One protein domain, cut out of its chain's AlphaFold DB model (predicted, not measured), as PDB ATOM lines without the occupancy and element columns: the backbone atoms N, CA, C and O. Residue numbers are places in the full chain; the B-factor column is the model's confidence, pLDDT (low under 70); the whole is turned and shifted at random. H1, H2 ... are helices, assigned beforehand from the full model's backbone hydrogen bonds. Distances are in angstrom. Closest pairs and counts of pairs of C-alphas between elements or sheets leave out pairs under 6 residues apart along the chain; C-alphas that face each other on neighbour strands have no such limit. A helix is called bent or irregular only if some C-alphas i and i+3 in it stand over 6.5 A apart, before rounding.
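What this domain is: This is residues 25 to 70, 84 to 105 and 116 to 173 of the 317 residues of an uncharacterized protein of Burkholderia lata (strain ATCC 17760 / DSM 23089 / LMG 22485 / NCIMB 9086 / R18194 / 383) (UniProt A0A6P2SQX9). What is the main shape? One long helix, H3, runs through the middle, with the helical hairpin of H1 and H2 packed on one side of it and the helical hairpin of H4 and H5 packed on the other, and the helices that touch among these five stand at shallow tilts to each other. The short H6 lies slantwise beyond H5, at the far end from H1. How much is printed, and of what kind? The printed part has 126 residues with six named helices, in the order H1 to H6, and no named strand; the class is all helix. It is compact, with a radius of gyration of the C-alphas of 14.2 A and spans of 40 by 35 by 23 A.

Where its parts are: Where do the first helices run? H1, residues 27 to 41, begins at C-alpha 27 (208.720, 166.914, 127.046) and is 20.8 A long. H2, residues 48 to 63, is 21.8 A long and irregular, with C-alphas 58 and 61 7.1 A apart. H3, residues 84 to 103, is the longest, at 28.9 A. What follows? H4, residues 118 to 125, is irregular too, with C-alphas 121 and 124 7.3 A apart. H5, residues 138 to 153, is 22.9 A long. H6, residues 165 to 172, ends at C-alpha 172 (212.759, 164.530, 157.978) and is neither bent nor irregular, but only just: C-alphas 169 and 172 are 6.2 A apart.

How they stand to each other: How do H1, H2 and H3 stand? They form an up and down bundle, each running against the one before. H1 and H2, a hairpin, touch at a shallow tilt of 17 degrees, their closest C-alphas, of Ala 37 and Ala 55, 4.2 A apart. H2 and H3 touch at a shallow tilt of 31 degrees, opposite ways, closest at the C-alphas of Ala 49 and Ala 102, 4.0 A. What else does the hub touch? H3 touches H1, H2, H4 and H5; its closest C-alphas to H4 are those of Ser 96 and Cys 118, 4.7 A, and to H5 those of Ser 93 and Ile 144, 5.9 A. Where is H6? It is close to H5 but not clearly touching, at a steep tilt of 60 degrees, the closest C-alphas, of Ser 145 and Tyr 171, 6.2 A apart. Are the helix backbones complete? Every O i to N i+4 pair is within hydrogen-bond range in H1, H3, H5 and H6. In H2 10 of 12 are, and in H4 1 of 4, beside 3 of 5 O i to N i+3 pairs.

The domain as a whole: How far does it reach? The two C-alphas farthest apart, of Gly 45 and Val 165, are 41.2 A apart. Where are cuts and long links? Residues 71 to 83 and 106 to 115 are not printed, with C-alpha gaps of 9.8 A and 16.6 A; the links H4 to H5 and H5 to H6 are long. Where is confidence low? The mean pLDDT of the printed part is 80.0, and 28 residues are under 70, among them 152 to 172.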
ATOM      1  N   CYS A  25     209.852 173.802 125.745       84.31
ATOM      2  CA  CYS A  25     208.993 173.299 126.815       84.31
ATOM      3  C   CYS A  25     208.351 171.941 126.516       84.31
ATOM      4  O   CYS A  25     207.724 171.348 127.390       84.31
ATOM      5  N   ARG A  26     208.523 171.407 125.300       89.56
ATOM      6  CA  ARG A  26     208.037 170.064 124.970       89.56
ATOM      7  C   ARG A  26     208.835 169.012 125.729       89.56
ATOM      8  O   ARG A  26     210.067 169.013 125.696       89.56
ATOM      9  N   SER A  27     208.139 168.041 126.307       89.81
ATOM     10  CA  SER A  27     208.720 166.914 127.046       89.81
ATOM     11  C   SER A  27     209.818 166.178 126.275       89.81
ATOM     12  O   SER A  27     210.839 165.830 126.862       89.81
ATOM     13  N   SER A  28     209.678 166.003 124.956       91.44
ATOM     14  CA  SER A  28     210.720 165.404 124.107       91.44
ATOM     15  C   SER A  28     212.008 166.232 124.050       91.44
ATOM     16  O   SER A  28     213.107 165.679 124.017       91.44
ATOM     17  N   THR A  29     211.880 167.560 124.017       92.31
ATOM     18  CA  THR A  29     213.018 168.486 123.990       92.31
ATOM     19  C   THR A  29     213.697 168.513 125.352       92.31
ATOM     20  O   THR A  29     214.914 168.355 125.432       92.31
ATOM     21  N   ILE A  30     212.905 168.609 126.423       92.50
ATOM     22  CA  ILE A  30     213.389 168.566 127.805       92.50
ATOM     23  C   ILE A  30     214.132 167.254 128.081       92.50
ATOM     24  O   ILE A  30     215.252 167.281 128.584       92.50
ATOM     25  N   ALA A  31     213.565 166.107 127.697       93.56
ATOM     26  CA  ALA A  31     214.204 164.804 127.882       93.56
ATOM     27  C   ALA A  31     215.581 164.728 127.203       93.56
ATOM     28  O   ALA A  31     216.538 164.236 127.799       93.56
ATOM     29  N   ARG A  32     215.705 165.271 125.984       95.38
ATOM     30  CA  ARG A  32     216.981 165.323 125.260       95.38
ATOM     31  C   ARG A  32     218.015 166.182 125.986       95.38
ATOM     32  O   ARG A  32     219.155 165.754 126.137       95.38
ATOM     33  N   VAL A  33     217.624 167.372 126.438       95.19
ATOM     34  CA  VAL A  33     218.521 168.297 127.148       95.19
ATOM     35  C   VAL A  33     218.984 167.697 128.479       95.19
ATOM     36  O   VAL A  33     220.171 167.752 128.791       95.19
ATOM     37  N   ARG A  34     218.087 167.035 129.220       95.88
ATOM     38  CA  ARG A  34     218.431 166.302 130.449       95.88
ATOM     39  C   ARG A  34     219.419 165.166 130.195       95.88
ATOM     40  O   ARG A  34     220.401 165.033 130.915       95.88
ATOM     41  N   GLN A  35     219.209 164.380 129.139       96.25
ATOM     42  CA  GLN A  35     220.136 163.306 128.776       96.25
ATOM     43  C   GLN A  35     221.530 163.842 128.413       96.25
ATOM     44  O   GLN A  35     222.537 163.234 128.769       96.25
ATOM     45  N   GLN A  36     221.600 164.991 127.734       96.00
ATOM     46  CA  GLN A  36     222.867 165.664 127.443       96.00
ATOM     47  C   GLN A  36     223.547 166.177 128.716       96.00
ATOM     48  O   GLN A  36     224.747 165.981 128.874       96.00
ATOM     49  N   ALA A  37     222.792 166.774 129.641       95.81
ATOM     50  CA  ALA A  37     223.324 167.214 130.929       95.81
ATOM     51  C   ALA A  37     223.882 166.038 131.749       95.81
ATOM     52  O   ALA A  37     224.975 166.137 132.298       95.81
ATOM     53  N   LEU A  38     223.192 164.893 131.747       95.56
ATOM     54  CA  LEU A  38     223.672 163.671 132.392       95.56
ATOM     55  C   LEU A  38     224.996 163.179 131.790       95.56
ATOM     56  O   LEU A  38     225.912 162.798 132.521       95.56
ATOM     57  N   ALA A  39     225.125 163.221 130.463       93.94
ATOM     58  CA  ALA A  39     226.384 162.898 129.800       93.94
ATOM     59  C   ALA A  39     227.501 163.881 130.200       93.94
ATOM     60  O   ALA A  39     228.611 163.451 130.510       93.94
ATOM     61  N   ASP A  40     227.197 165.182 130.268       92.31
ATOM     62  CA  ASP A  40     228.147 166.217 130.690       92.31
ATOM     63  C   ASP A  40     228.606 166.031 132.150       92.31
ATOM     64  O   ASP A  40     229.788 166.247 132.443       92.31
ATOM     65  N   SER A  41     227.723 165.570 133.050       92.12
ATOM     66  CA  SER A  41     228.066 165.281 134.453       92.12
ATOM     67  C   SER A  41     228.956 164.049 134.633       92.12
ATOM     68  O   SER A  41     229.638 163.929 135.648       92.12
ATOM     69  N   HIS A  42     228.983 163.146 133.649       91.75
ATOM     70  CA  HIS A  42     229.805 161.931 133.659       91.75
ATOM     71  C   HIS A  42     231.011 162.007 132.715       91.75
ATOM     72  O   HIS A  42     231.656 160.990 132.451       91.75
ATOM     73  N   ALA A  43     231.328 163.195 132.194       88.00
ATOM     74  CA  ALA A  43     232.438 163.371 131.271       88.00
ATOM     75  C   ALA A  43     233.776 162.946 131.924       88.00
ATOM     76  O   ALA A  43     234.143 163.480 132.976       88.00
ATOM     77  N   PRO A  44     234.530 162.007 131.316       86.69
ATOM     78  CA  PRO A  44     235.772 161.508 131.891       86.69
ATOM     79  C   PRO A  44     236.844 162.602 131.935       86.69
ATOM     80  O   PRO A  44     236.930 163.448 131.046       86.69
ATOM     81  N   GLY A  45     237.687 162.568 132.969       84.44
ATOM     82  CA  GLY A  45     238.819 163.491 133.118       84.44
ATOM     83  C   GLY A  45     238.461 164.891 133.630       84.44
ATOM     84  O   GLY A  45     239.337 165.749 133.689       84.44
ATOM     85  N   ARG A  46     237.205 165.136 134.022       84.69
ATOM     86  CA  ARG A  46     236.763 166.401 134.622       84.69
ATOM     87  C   ARG A  46     236.543 166.240 136.128       84.69
ATOM     88  O   ARG A  46     236.013 165.226 136.574       84.69
ATOM     89  N   ALA A  47     236.919 167.253 136.911       88.88
ATOM     90  CA  ALA A  47     236.586 167.303 138.333       88.88
ATOM     91  C   ALA A  47     235.057 167.308 138.531       88.88
ATOM     92  O   ALA A  47     234.332 167.933 137.754       88.88
ATOM     93  N   ALA A  48     234.568 166.635 139.576       86.38
ATOM     94  CA  ALA A  48     233.134 166.421 139.798       86.38
ATOM     95  C   ALA A  48     232.322 167.730 139.868       86.38
ATOM     96  O   ALA A  48     231.258 167.830 139.255       86.38
ATOM     97  N   ALA A  49     232.850 168.758 140.541       85.06
ATOM     98  CA  ALA A  49     232.203 170.067 140.632       85.06
ATOM     99  C   ALA A  49     232.106 170.763 139.265       85.06
ATOM    100  O   ALA A  49     231.036 171.220 138.866       85.06
ATOM    101  N   THR A  50     233.187 170.752 138.483       87.50
ATOM    102  CA  THR A  50     233.204 171.308 137.122       87.50
ATOM    103  C   THR A  50     232.275 170.537 136.178       87.50
ATOM    104  O   THR A  50     231.639 171.134 135.311       87.50
ATOM    105  N   ALA A  51     232.176 169.212 136.327       90.81
ATOM    106  CA  ALA A  51     231.249 168.388 135.553       90.81
ATOM    107  C   ALA A  51     229.788 168.712 135.893       90.81
ATOM    108  O   ALA A  51     228.966 168.861 134.988       90.81
ATOM    109  N   SER A  52     229.492 168.914 137.176       89.50
ATOM    110  CA  SER A  52     228.168 169.324 137.650       89.50
ATOM    111  C   SER A  52     227.794 170.722 137.145       89.50
ATOM    112  O   SER A  52     226.699 170.915 136.622       89.50
ATOM    113  N   LEU A  53     228.724 171.683 137.177       89.56
ATOM    114  CA  LEU A  53     228.491 173.027 136.641       89.56
ATOM    115  C   LEU A  53     228.236 173.018 135.122       89.56
ATOM    116  O   LEU A  53     227.364 173.738 134.629       89.56
ATOM    117  N   ALA A  54     228.962 172.184 134.372       90.50
ATOM    118  CA  ALA A  54     228.741 172.012 132.937       90.50
ATOM    119  C   ALA A  54     227.352 171.414 132.643       90.50
ATOM    120  O   ALA A  54     226.641 171.911 131.768       90.50
ATOM    121  N   ALA A  55     226.944 170.401 133.413       94.00
ATOM    122  CA  ALA A  55     225.616 169.807 133.319       94.00
ATOM    123  C   ALA A  55     224.507 170.820 133.648       94.00
ATOM    124  O   ALA A  55     223.551 170.951 132.887       94.00
ATOM    125  N   TYR A  56     224.660 171.616 134.709       92.94
ATOM    126  CA  TYR A  56     223.724 172.697 135.029       92.94
ATOM    127  C   TYR A  56     223.635 173.735 133.898       92.94
ATOM    128  O   TYR A  56     222.543 174.096 133.453       92.94
ATOM    129  N   SER A  57     224.782 174.157 133.357       91.69
ATOM    130  CA  SER A  57     224.849 175.109 132.240       91.69
ATOM    131  C   SER A  57     224.130 174.593 130.989       91.69
ATOM    132  O   SER A  57     223.552 175.381 130.242       91.69
ATOM    133  N   ARG A  58     224.104 173.269 130.773       94.19
ATOM    134  CA  ARG A  58     223.328 172.629 129.700       94.19
ATOM    135  C   ARG A  58     221.820 172.786 129.895       94.19
ATOM    136  O   ARG A  58     221.105 172.953 128.909       94.19
ATOM    137  N   LEU A  59     221.342 172.727 131.138       93.38
ATOM    138  CA  LEU A  59     219.921 172.856 131.475       93.38
ATOM    139  C   LEU A  59     219.436 174.310 131.445       93.38
ATOM    140  O   LEU A  59     218.260 174.553 131.167       93.38
ATOM    141  N   LYS A  60     220.330 175.275 131.693       90.19
ATOM    142  CA  LYS A  60     220.002 176.698 131.848       90.19
ATOM    143  C   LYS A  60     219.096 177.288 130.753       90.19
ATOM    144  O   LYS A  60     218.097 177.900 131.114       90.19
ATOM    145  N   PRO A  61     219.323 177.061 129.446       89.06
ATOM    146  CA  PRO A  61     218.443 177.615 128.413       89.06
ATOM    147  C   PRO A  61     216.998 177.103 128.480       89.06
ATOM    148  O   PRO A  61     216.077 177.807 128.075       89.06
ATOM    149  N   ALA A  62     216.795 175.869 128.952       88.81
ATOM    150  CA  ALA A  62     215.462 175.311 129.156       88.81
ATOM    151  C   ALA A  62     214.841 175.826 130.462       88.81
ATOM    152  O   ALA A  62     213.649 176.116 130.479       88.81
ATOM    153  N   LEU A  63     215.636 175.997 131.526       88.44
ATOM    154  CA  LEU A  63     215.194 176.630 132.776       88.44
ATOM    155  C   LEU A  63     214.688 178.054 132.525       88.44
ATOM    156  O   LEU A  63     213.548 178.359 132.868       88.44
ATOM    157  N   ASP A  64     215.495 178.875 131.848       87.12
ATOM    158  CA  ASP A  64     215.210 180.284 131.553       87.12
ATOM    159  C   ASP A  64     213.953 180.464 130.671       87.12
ATOM    160  O   ASP A  64     213.373 181.546 130.637       87.12
ATOM    161  N   ALA A  65     213.491 179.408 129.985       85.50
ATOM    162  CA  ALA A  65     212.245 179.420 129.213       85.50
ATOM    163  C   ALA A  65     210.969 179.360 130.083       85.50
ATOM    164  O   ALA A  65     209.880 179.607 129.573       85.50
ATOM    165  N   GLY A  66     211.070 179.040 131.382       81.75
ATOM    166  CA  GLY A  66     209.958 179.186 132.335       81.75
ATOM    167  C   GLY A  66     208.722 178.315 132.052       81.75
ATOM    168  O   GLY A  66     207.589 178.783 132.147       81.75
ATOM    169  N   CYS A  67     208.908 177.036 131.718       82.12
ATOM    170  CA  CYS A  67     207.854 176.187 131.142       82.12
ATOM    171  C   CYS A  67     206.719 175.738 132.086       82.12
ATOM    172  O   CYS A  67     205.815 175.030 131.639       82.12
ATOM    173  N   LEU A  68     206.727 176.119 133.370       76.12
ATOM    174  CA  LEU A  68     205.603 175.845 134.285       76.12
ATOM    175  C   LEU A  68     204.420 176.798 134.078       76.12
ATOM    176  O   LEU A  68     203.290 176.440 134.404       76.12
ATOM    177  N   GLY A  69     204.649 177.977 133.489       58.03
ATOM    178  CA  GLY A  69     203.676 179.075 133.399       58.03
ATOM    179  C   GLY A  69     202.490 178.885 132.441       58.03
ATOM    180  O   GLY A  69     201.800 179.854 132.150       58.03
ATOM    181  N   SER A  70     202.236 177.681 131.922       45.78
ATOM    182  CA  SER A  70     201.031 177.371 131.120       45.78
ATOM    183  C   SER A  70     200.067 176.393 131.804       45.78
ATOM    184  O   SER A  70     199.068 175.995 131.207       45.78
ATOM    185  N   ASP A  84     204.376 167.596 129.813       88.12
ATOM    186  CA  ASP A  84     205.368 168.659 129.658       88.12
ATOM    187  C   ASP A  84     205.715 169.309 131.009       88.12
ATOM    188  O   ASP A  84     206.893 169.500 131.308       88.12
ATOM    189  N   ALA A  85     204.723 169.533 131.880       87.56
ATOM    190  CA  ALA A  85     204.953 170.037 133.234       87.56
ATOM    191  C   ALA A  85     205.735 169.031 134.096       87.56
ATOM    192  O   ALA A  85     206.658 169.417 134.808       87.56
ATOM    193  N   ILE A  86     205.432 167.730 133.992       90.00
ATOM    194  CA  ILE A  86     206.193 166.668 134.671       90.00
ATOM    195  C   ILE A  86     207.635 166.625 134.155       90.00
ATOM    196  O   ILE A  86     208.569 166.504 134.946       90.00
ATOM    197  N   ALA A  87     207.839 166.726 132.837       91.38
ATOM    198  CA  ALA A  87     209.177 166.737 132.253       91.38
ATOM    199  C   ALA A  87     209.992 167.942 132.739       91.38
ATOM    200  O   ALA A  87     211.164 167.788 133.086       91.38
ATOM    201  N   TYR A  88     209.368 169.118 132.814       91.88
ATOM    202  CA  TYR A  88     210.020 170.317 133.321       91.88
ATOM    203  C   TYR A  88     210.295 170.250 134.826       91.88
ATOM    204  O   TYR A  88     211.367 170.643 135.272       91.88
ATOM    205  N   ALA A  89     209.388 169.674 135.615       92.19
ATOM    206  CA  ALA A  89     209.616 169.463 137.040       92.19
ATOM    207  C   ALA A  89     210.815 168.534 137.300       92.19
ATOM    208  O   ALA A  89     211.642 168.800 138.170       92.19
ATOM    209  N   TRP A  90     210.987 167.494 136.483       95.00
ATOM    210  CA  TRP A  90     212.213 166.702 136.507       95.00
ATOM    211  C   TRP A  90     213.463 167.499 136.106       95.00
ATOM    212  O   TRP A  90     214.529 167.268 136.665       95.00
ATOM    213  N   LEU A  91     213.354 168.427 135.153       95.06
ATOM    214  CA  LEU A  91     214.465 169.296 134.758       95.06
ATOM    215  C   LEU A  91     214.887 170.240 135.899       95.06
ATOM    216  O   LEU A  91     216.083 170.400 136.123       95.06
ATOM    217  N   LEU A  92     213.936 170.797 136.658       93.56
ATOM    218  CA  LEU A  92     214.224 171.569 137.876       93.56
ATOM    219  C   LEU A  92     214.896 170.700 138.954       93.56
ATOM    220  O   LEU A  92     215.866 171.129 139.574       93.56
ATOM    221  N   SER A  93     214.430 169.457 139.131       93.25
ATOM    222  CA  SER A  93     215.042 168.495 140.056       93.25
ATOM    223  C   SER A  93     216.490 168.156 139.665       93.25
ATOM    224  O   SER A  93     217.376 168.169 140.513       93.25
ATOM    225  N   ASP A  94     216.779 167.886 138.393       94.38
ATOM    226  CA  ASP A  94     218.157 167.616 137.959       94.38
ATOM    227  C   ASP A  94     219.049 168.852 138.150       94.38
ATOM    228  O   ASP A  94     220.177 168.750 138.631       94.38
ATOM    229  N   ALA A  95     218.527 170.037 137.827       92.44
ATOM    230  CA  ALA A  95     219.245 171.293 137.981       92.44
ATOM    231  C   ALA A  95     219.647 171.568 139.437       92.44
ATOM    232  O   ALA A  95     220.796 171.936 139.678       92.44
ATOM    233  N   SER A  96     218.758 171.325 140.408       90.06
ATOM    234  CA  SER A  96     219.107 171.465 141.826       90.06
ATOM    235  C   SER A  96     220.230 170.505 142.229       90.06
ATOM    236  O   SER A  96     221.172 170.906 142.902       90.06
ATOM    237  N   MET A  97     220.183 169.249 141.767       91.25
ATOM    238  CA  MET A  97     221.224 168.258 142.070       91.25
ATOM    239  C   MET A  97     222.593 168.685 141.515       91.25
ATOM    240  O   MET A  97     223.603 168.604 142.214       91.25
ATOM    241  N   TYR A  98     222.635 169.202 140.285       91.31
ATOM    242  CA  TYR A  98     223.880 169.699 139.697       91.31
ATOM    243  C   TYR A  98     224.420 170.947 140.400       91.31
ATOM    244  O   TYR A  98     225.637 171.091 140.516       91.31
ATOM    245  N   LEU A  99     223.548 171.817 140.918       87.00
ATOM    246  CA  LEU A  99     223.977 172.945 141.745       87.00
ATOM    247  C   LEU A  99     224.640 172.468 143.044       87.00
ATOM    248  O   LEU A  99     225.717 172.962 143.360       87.00
ATOM    249  N   VAL A 100     224.088 171.455 143.731       83.12
ATOM    250  CA  VAL A 100     224.748 170.839 144.904       83.12
ATOM    251  C   VAL A 100     226.146 170.333 144.554       83.12
ATOM    252  O   VAL A 100     227.117 170.640 145.246       83.12
ATOM    253  N   GLY A 101     226.253 169.564 143.468       84.75
ATOM    254  CA  GLY A 101     227.524 168.986 143.032       84.75
ATOM    255  C   GLY A 101     228.569 170.046 142.678       84.75
ATOM    256  O   GLY A 101     229.747 169.871 142.985       84.75
ATOM    257  N   ALA A 102     228.146 171.162 142.077       83.31
ATOM    258  CA  ALA A 102     229.025 172.282 141.757       83.31
ATOM    259  C   ALA A 102     229.541 172.991 143.021       83.31
ATOM    260  O   ALA A 102     230.719 173.334 143.088       83.31
ATOM    261  N   SER A 103     228.697 173.153 144.046       72.38
ATOM    262  CA  SER A 103     229.064 173.813 145.308       72.38
ATOM    263  C   SER A 103     230.006 172.992 146.197       72.38
ATOM    264  O   SER A 103     230.676 173.554 147.056       72.38
ATOM    265  N   ALA A 104     230.081 171.670 146.013       66.12
ATOM    266  CA  ALA A 104     230.906 170.790 146.845       66.12
ATOM    267  C   ALA A 104     232.425 170.885 146.569       66.12
ATOM    268  O   ALA A 104     233.211 170.298 147.311       66.12
ATOM    269  N   GLY A 105     232.843 171.573 145.499       55.28
ATOM    270  CA  GLY A 105     234.246 171.647 145.068       55.28
ATOM    271  C   GLY A 105     235.011 172.915 145.455       55.28
ATOM    272  O   GLY A 105     236.237 172.893 145.377       55.28
ATOM    273  N   PRO A 116     221.799 180.838 140.898       59.59
ATOM    274  CA  PRO A 116     220.669 180.650 141.805       59.59
ATOM    275  C   PRO A 116     221.015 179.605 142.865       59.59
ATOM    276  O   PRO A 116     221.741 178.645 142.581       59.59
ATOM    277  N   ALA A 117     220.496 179.773 144.084       72.75
ATOM    278  CA  ALA A 117     220.680 178.756 145.103       72.75
ATOM    279  C   ALA A 117     219.946 177.475 144.684       72.75
ATOM    280  O   ALA A 117     218.913 177.505 144.013       72.75
ATOM    281  N   CYS A 118     220.470 176.330 145.114       80.31
ATOM    282  CA  CYS A 118     219.892 175.015 144.833       80.31
ATOM    283  C   CYS A 118     218.386 174.930 145.165       80.31
ATOM    284  O   CYS A 118     217.626 174.326 144.408       80.31
ATOM    285  N   ILE A 119     217.952 175.571 146.262       80.56
ATOM    286  CA  ILE A 119     216.537 175.631 146.670       80.56
ATOM    287  C   ILE A 119     215.706 176.528 145.745       80.56
ATOM    288  O   ILE A 119     214.574 176.165 145.432       80.56
ATOM    289  N   ASP A 120     216.250 177.648 145.266       81.44
ATOM    290  CA  ASP A 120     215.510 178.611 144.435       81.44
ATOM    291  C   ASP A 120     215.011 177.956 143.141       81.44
ATOM    292  O   ASP A 120     213.890 178.193 142.695       81.44
ATOM    293  N   VAL A 121     215.814 177.052 142.567       87.12
ATOM    294  CA  VAL A 121     215.436 176.279 141.375       87.12
ATOM    295  C   VAL A 121     214.263 175.334 141.650       87.12
ATOM    296  O   VAL A 121     213.469 175.056 140.751       87.12
ATOM    297  N   LEU A 122     214.121 174.843 142.881       88.19
ATOM    298  CA  LEU A 122     213.024 173.954 143.261       88.19
ATOM    299  C   LEU A 122     211.752 174.705 143.637       88.19
ATOM    300  O   LEU A 122     210.690 174.098 143.556       88.19
ATOM    301  N   GLN A 123     211.829 175.992 143.993       84.94
ATOM    302  CA  GLN A 123     210.702 176.786 144.495       84.94
ATOM    303  C   GLN A 123     209.398 176.631 143.686       84.94
ATOM    304  O   GLN A 123     208.353 176.457 144.309       84.94
ATOM    305  N   PRO A 124     209.403 176.578 142.337       87.62
ATOM    306  CA  PRO A 124     208.171 176.382 141.565       87.62
ATOM    307  C   PRO A 124     207.460 175.039 141.812       87.62
ATOM    308  O   PRO A 124     206.291 174.876 141.471       87.62
ATOM    309  N   LEU A 125     208.169 174.052 142.360       87.00
ATOM    310  CA  LEU A 125     207.646 172.730 142.691       87.00
ATOM    311  C   LEU A 125     207.224 172.614 144.149       87.00
ATOM    312  O   LEU A 125     206.626 171.596 144.501       87.00
ATOM    313  N   LEU A 126     207.470 173.637 144.967       81.19
ATOM    314  CA  LEU A 126     207.218 173.608 146.400       81.19
ATOM    315  C   LEU A 126     206.033 174.490 146.777       81.19
ATOM    316  O   LEU A 126     205.871 175.590 146.261       81.19
ATOM    317  N   SER A 127     205.212 173.993 147.691       72.75
ATOM    318  CA  SER A 127     204.234 174.792 148.420       72.75
ATOM    319  C   SER A 127     204.933 175.689 149.450       72.75
ATOM    320  O   SER A 127     206.136 175.560 149.687       72.75
ATOM    321  N   ASP A 128     204.184 176.592 150.084       64.94
ATOM    322  CA  ASP A 128     204.725 177.549 151.065       64.94
ATOM    323  C   ASP A 128     205.387 176.874 152.281       64.94
ATOM    324  O   ASP A 128     206.287 177.433 152.904       64.94
ATOM    325  N   ASP A 129     204.977 175.644 152.602       60.12
ATOM    326  CA  ASP A 129     205.586 174.792 153.630       60.12
ATOM    327  C   ASP A 129     206.763 173.951 153.100       60.12
ATOM    328  O   ASP A 129     207.191 172.970 153.715       60.12
ATOM    329  N   LEU A 130     207.270 174.329 151.931       70.44
ATOM    330  CA  LEU A 130     208.368 173.708 151.218       70.44
ATOM    331  C   LEU A 130     208.110 172.245 150.835       70.44
ATOM    332  O   LEU A 130     209.044 171.606 150.362       70.44
ATOM    333  N   ARG A 131     206.879 171.714 150.960       72.75
ATOM    334  CA  ARG A 131     206.490 170.373 150.474       72.75
ATOM    335  C   ARG A 131     206.318 170.360 148.959       72.75
ATOM    336  O   ARG A 131     205.916 171.378 148.400       72.75
ATOM    337  N   PRO A 132     206.542 169.231 148.263       81.44
ATOM    338  CA  PRO A 132     206.309 169.178 146.832       81.44
ATOM    339  C   PRO A 132     204.806 169.297 146.589       81.44
ATOM    340  O   PRO A 132     204.011 168.711 147.331       81.44
ATOM    341  N   HIS A 133     204.416 170.033 145.551       80.81
ATOM    342  CA  HIS A 133     203.007 170.269 145.260       80.81
ATOM    343  C   HIS A 133     202.198 168.961 145.182       80.81
ATOM    344  O   HIS A 133     202.646 167.973 144.577       80.81
ATOM    345  N   PRO A 134     200.969 168.949 145.732       70.94
ATOM    346  CA  PRO A 134     200.076 167.811 145.586       70.94
ATOM    347  C   PRO A 134     199.784 167.554 144.098       70.94
ATOM    348  O   PRO A 134     199.573 168.477 143.313       70.94
ATOM    349  N   GLY A 135     199.781 166.279 143.701       78.06
ATOM    350  CA  GLY A 135     199.547 165.857 142.311       78.06
ATOM    351  C   GLY A 135     200.811 165.556 141.497       78.06
ATOM    352  O   GLY A 135     200.695 165.041 140.383       78.06
ATOM    353  N   LEU A 136     202.006 165.797 142.045       83.69
ATOM    354  CA  LEU A 136     203.254 165.326 141.442       83.69
ATOM    355  C   LEU A 136     203.365 163.786 141.501       83.69
ATOM    356  O   LEU A 136     202.958 163.165 142.489       83.69
ATOM    357  N   PRO A 137     203.959 163.135 140.481       86.38
ATOM    358  CA  PRO A 137     204.254 161.706 140.533       86.38
ATOM    359  C   PRO A 137     205.128 161.343 141.740       86.38
ATOM    360  O   PRO A 137     206.137 161.995 141.997       86.38
ATOM    361  N   ARG A 138     204.810 160.239 142.428       81.19
ATOM    362  CA  ARG A 138     205.506 159.803 143.657       81.19
ATOM    363  C   ARG A 138     207.037 159.790 143.548       81.19
ATOM    364  O   ARG A 138     207.712 160.287 144.439       81.19
ATOM    365  N   ARG A 139     207.595 159.267 142.451       85.38
ATOM    366  CA  ARG A 139     209.058 159.226 142.249       85.38
ATOM    367  C   ARG A 139     209.689 160.615 142.163       85.38
ATOM    368  O   ARG A 139     210.825 160.800 142.575       85.38
ATOM    369  N   LEU A 140     208.956 161.573 141.602       88.00
ATOM    370  CA  LEU A 140     209.406 162.952 141.500       88.00
ATOM    371  C   LEU A 140     209.313 163.650 142.862       88.00
ATOM    372  O   LEU A 140     210.242 164.349 143.237       88.00
ATOM    373  N   VAL A 141     208.256 163.385 143.640       81.44
ATOM    374  CA  VAL A 141     208.159 163.822 145.046       81.44
ATOM    375  C   VAL A 141     209.372 163.330 145.842       81.44
ATOM    376  O   VAL A 141     210.027 164.127 146.506       81.44
ATOM    377  N   GLU A 142     209.716 162.043 145.734       78.88
ATOM    378  CA  GLU A 142     210.875 161.444 146.415       78.88
ATOM    379  C   GLU A 142     212.201 162.105 145.984       78.88
ATOM    380  O   GLU A 142     213.024 162.436 146.838       78.88
ATOM    381  N   ALA A 143     212.388 162.370 144.686       85.94
ATOM    382  CA  ALA A 143     213.581 163.045 144.166       85.94
ATOM    383  C   ALA A 143     213.699 164.505 144.641       85.94
ATOM    384  O   ALA A 143     214.752 164.910 145.128       85.94
ATOM    385  N   ILE A 144     212.612 165.277 144.569       85.62
ATOM    386  CA  ILE A 144     212.564 166.667 145.047       85.62
ATOM    387  C   ILE A 144     212.867 166.718 146.548       85.62
ATOM    388  O   ILE A 144     213.692 167.518 146.980       85.62
ATOM    389  N   SER A 145     212.264 165.816 147.327       79.56
ATOM    390  CA  SER A 145     212.509 165.686 148.769       79.56
ATOM    391  C   SER A 145     213.991 165.473 149.074       79.56
ATOM    392  O   SER A 145     214.569 166.163 149.915       79.56
ATOM    393  N   ALA A 146     214.627 164.532 148.369       81.31
ATOM    394  CA  ALA A 146     216.046 164.245 148.537       81.31
ATOM    395  C   ALA A 146     216.914 165.456 148.173       81.31
ATOM    396  O   ALA A 146     217.840 165.799 148.909       81.31
ATOM    397  N   ASN A 147     216.579 166.143 147.082       84.88
ATOM    398  CA  ASN A 147     217.315 167.316 146.638       84.88
ATOM    399  C   ASN A 147     217.199 168.478 147.624       84.88
ATOM    400  O   ASN A 147     218.207 169.112 147.899       84.88
ATOM    401  N   ILE A 148     216.032 168.724 148.225       77.62
ATOM    402  CA  ILE A 148     215.868 169.763 149.259       77.62
ATOM    403  C   ILE A 148     216.766 169.482 150.460       77.62
ATOM    404  O   ILE A 148     217.431 170.390 150.958       77.62
ATOM    405  N   LEU A 149     216.825 168.224 150.907       74.44
ATOM    406  CA  LEU A 149     217.699 167.821 152.008       74.44
ATOM    407  C   LEU A 149     219.177 168.053 151.675       74.44
ATOM    408  O   LEU A 149     219.926 168.514 152.537       74.44
ATOM    409  N   GLN A 150     219.585 167.764 150.437       77.50
ATOM    410  CA  GLN A 150     220.942 168.025 149.962       77.50
ATOM    411  C   GLN A 150     221.219 169.528 149.834       77.50
ATOM    412  O   GLN A 150     222.223 170.003 150.356       77.50
ATOM    413  N   CYS A 151     220.314 170.300 149.229       76.81
ATOM    414  CA  CYS A 151     220.449 171.750 149.132       76.81
ATOM    415  C   CYS A 151     220.595 172.390 150.524       76.81
ATOM    416  O   CYS A 151     221.442 173.259 150.712       76.81
ATOM    417  N   ALA A 152     219.797 171.947 151.503       69.88
ATOM    418  CA  ALA A 152     219.858 172.443 152.875       69.88
ATOM    419  C   ALA A 152     221.196 172.109 153.553       69.88
ATOM    420  O   ALA A 152     221.742 172.947 154.266       69.88
ATOM    421  N   ALA A 153     221.750 170.916 153.309       68.38
ATOM    422  CA  ALA A 153     223.048 170.514 153.850       68.38
ATOM    423  C   ALA A 153     224.225 171.308 153.252       68.38
ATOM    424  O   ALA A 153     225.219 171.535 153.936       68.38
ATOM    425  N   HIS A 154     224.110 171.738 151.992       67.44
ATOM    426  CA  HIS A 154     225.160 172.462 151.263       67.44
ATOM    427  C   HIS A 154     224.969 173.984 151.243       67.44
ATOM    428  O   HIS A 154     225.713 174.706 150.579       67.44
ATOM    429  N   CYS A 155     223.986 174.492 151.978       61.25
ATOM    430  CA  CYS A 155     223.731 175.913 152.053       61.25
ATOM    431  C   CYS A 155     224.649 176.612 153.077       61.25
ATOM    432  O   CYS A 155     224.552 176.390 154.285       61.25
ATOM    433  N   ALA A 156     225.486 177.534 152.590       52.56
ATOM    434  CA  ALA A 156     226.315 178.403 153.429       52.56
ATOM    435  C   ALA A 156     225.649 179.753 153.780       52.56
ATOM    436  O   ALA A 156     226.009 180.367 154.784       52.56
ATOM    437  N   SER A 157     224.678 180.226 152.983       46.91
ATOM    438  CA  SER A 157     224.020 181.527 153.188       46.91
ATOM    439  C   SER A 157     222.816 181.426 154.141       46.91
ATOM    440  O   SER A 157     221.994 180.527 153.979       46.91
ATOM    441  N   PRO A 158     222.599 182.377 155.070       44.41
ATOM    442  CA  PRO A 158     221.393 182.418 155.905       44.41
ATOM    443  C   PRO A 158     220.082 182.402 155.102       44.41
ATOM    444  O   PRO A 158     219.066 181.940 155.603       44.41
ATOM    445  N   SER A 159     220.108 182.882 153.855       43.25
ATOM    446  CA  SER A 159     218.945 182.934 152.960       43.25
ATOM    447  C   SER A 159     218.538 181.580 152.372       43.25
ATOM    448  O   SER A 159     217.395 181.437 151.955       43.25
ATOM    449  N   CYS A 160     219.449 180.601 152.319       44.44
ATOM    450  CA  CYS A 160     219.147 179.238 151.869       44.44
ATOM    451  C   CYS A 160     219.094 178.231 153.027       44.44
ATOM    452  O   CYS A 160     218.738 177.071 152.810       44.44
ATOM    453  N   LYS A 161     219.471 178.646 154.250       47.28
ATOM    454  CA  LYS A 161     219.246 177.845 155.445       47.28
ATOM    455  C   LYS A 161     217.743 177.872 155.654       47.28
ATOM    456  O   LYS A 161     217.191 178.965 155.786       47.28
ATOM    457  N   PRO A 162     217.059 176.718 155.657       46.72
ATOM    458  CA  PRO A 162     215.657 176.693 156.014       46.72
ATOM    459  C   PRO A 162     215.523 177.347 157.385       46.72
ATOM    460  O   PRO A 162     215.938 176.776 158.381       46.72
ATOM    461  N   THR A 163     214.950 178.542 157.458       49.09
ATOM    462  CA  THR A 163     214.611 179.197 158.731       49.09
ATOM    463  C   THR A 163     213.423 178.520 159.411       49.09
ATOM    464  O   THR A 163     212.877 179.032 160.382       49.09
ATOM    465  N   ASN A 164     212.944 177.406 158.856       53.56
ATOM    466  CA  ASN A 164     211.552 177.053 158.950       53.56
ATOM    467  C   ASN A 164     211.386 175.548 159.166       53.56
ATOM    468  O   ASN A 164     211.669 174.730 158.286       53.56
ATOM    469  N   VAL A 165     210.834 175.240 160.338       57.34
ATOM    470  CA  VAL A 165     210.164 174.004 160.767       57.34
ATOM    471  C   VAL A 165     209.469 173.257 159.623       57.34
ATOM    472  O   VAL A 165     209.472 172.030 159.605       57.34
ATOM    473  N   SER A 166     208.954 173.975 158.623       54.38
ATOM    474  CA  SER A 166     208.394 173.454 157.371       54.38
ATOM    475  C   SER A 166     209.235 172.364 156.669       54.38
ATOM    476  O   SER A 166     208.731 171.252 156.542       54.38
ATOM    477  N   ILE A 167     210.518 172.575 156.321       57.47
ATOM    478  CA  ILE A 167     211.358 171.549 155.649       57.47
ATOM    479  C   ILE A 167     211.597 170.339 156.552       57.47
ATOM    480  O   ILE A 167     211.529 169.194 156.099       57.47
ATOM    481  N   TRP A 168     211.875 170.584 157.832       63.62
ATOM    482  CA  TRP A 168     212.054 169.511 158.803       63.62
ATOM    483  C   TRP A 168     210.783 168.658 158.904       63.62
ATOM    484  O   TRP A 168     210.852 167.439 158.748       63.62
ATOM    485  N   SER A 169     209.620 169.303 159.043       61.97
ATOM    486  CA  SER A 169     208.306 168.658 159.137       61.97
ATOM    487  C   SER A 169     207.895 167.932 157.853       61.97
ATOM    488  O   SER A 169     207.176 166.939 157.904       61.97
ATOM    489  N   ALA A 170     208.329 168.440 156.699       58.53
ATOM    490  CA  ALA A 170     207.977 167.937 155.380       58.53
ATOM    491  C   ALA A 170     208.769 166.684 154.991       58.53
ATOM    492  O   ALA A 170     208.219 165.799 154.337       58.53
ATOM    493  N   TYR A 171     210.051 166.617 155.371       60.22
ATOM    494  CA  TYR A 171     210.990 165.669 154.757       60.22
ATOM    495  C   TYR A 171     211.832 164.845 155.721       60.22
ATOM    496  O   TYR A 171     212.362 163.810 155.317       60.22
ATOM    497  N   ARG A 172     212.003 165.289 156.970       68.31
ATOM    498  CA  ARG A 172     212.759 164.530 157.978       68.31
ATOM    499  C   ARG A 172     211.855 163.928 159.032       68.31
ATOM    500  O   ARG A 172     212.083 162.782 159.418       68.31
ATOM    501  N   SER A 173     210.865 164.698 159.472       78.62
ATOM    502  CA  SER A 173     210.025 164.336 160.599       78.62
ATOM    503  C   SER A 173     209.147 163.135 160.272       78.62
ATOM    504  O   SER A 173     208.365 163.133 159.322       78.62
TER     505      SER A 173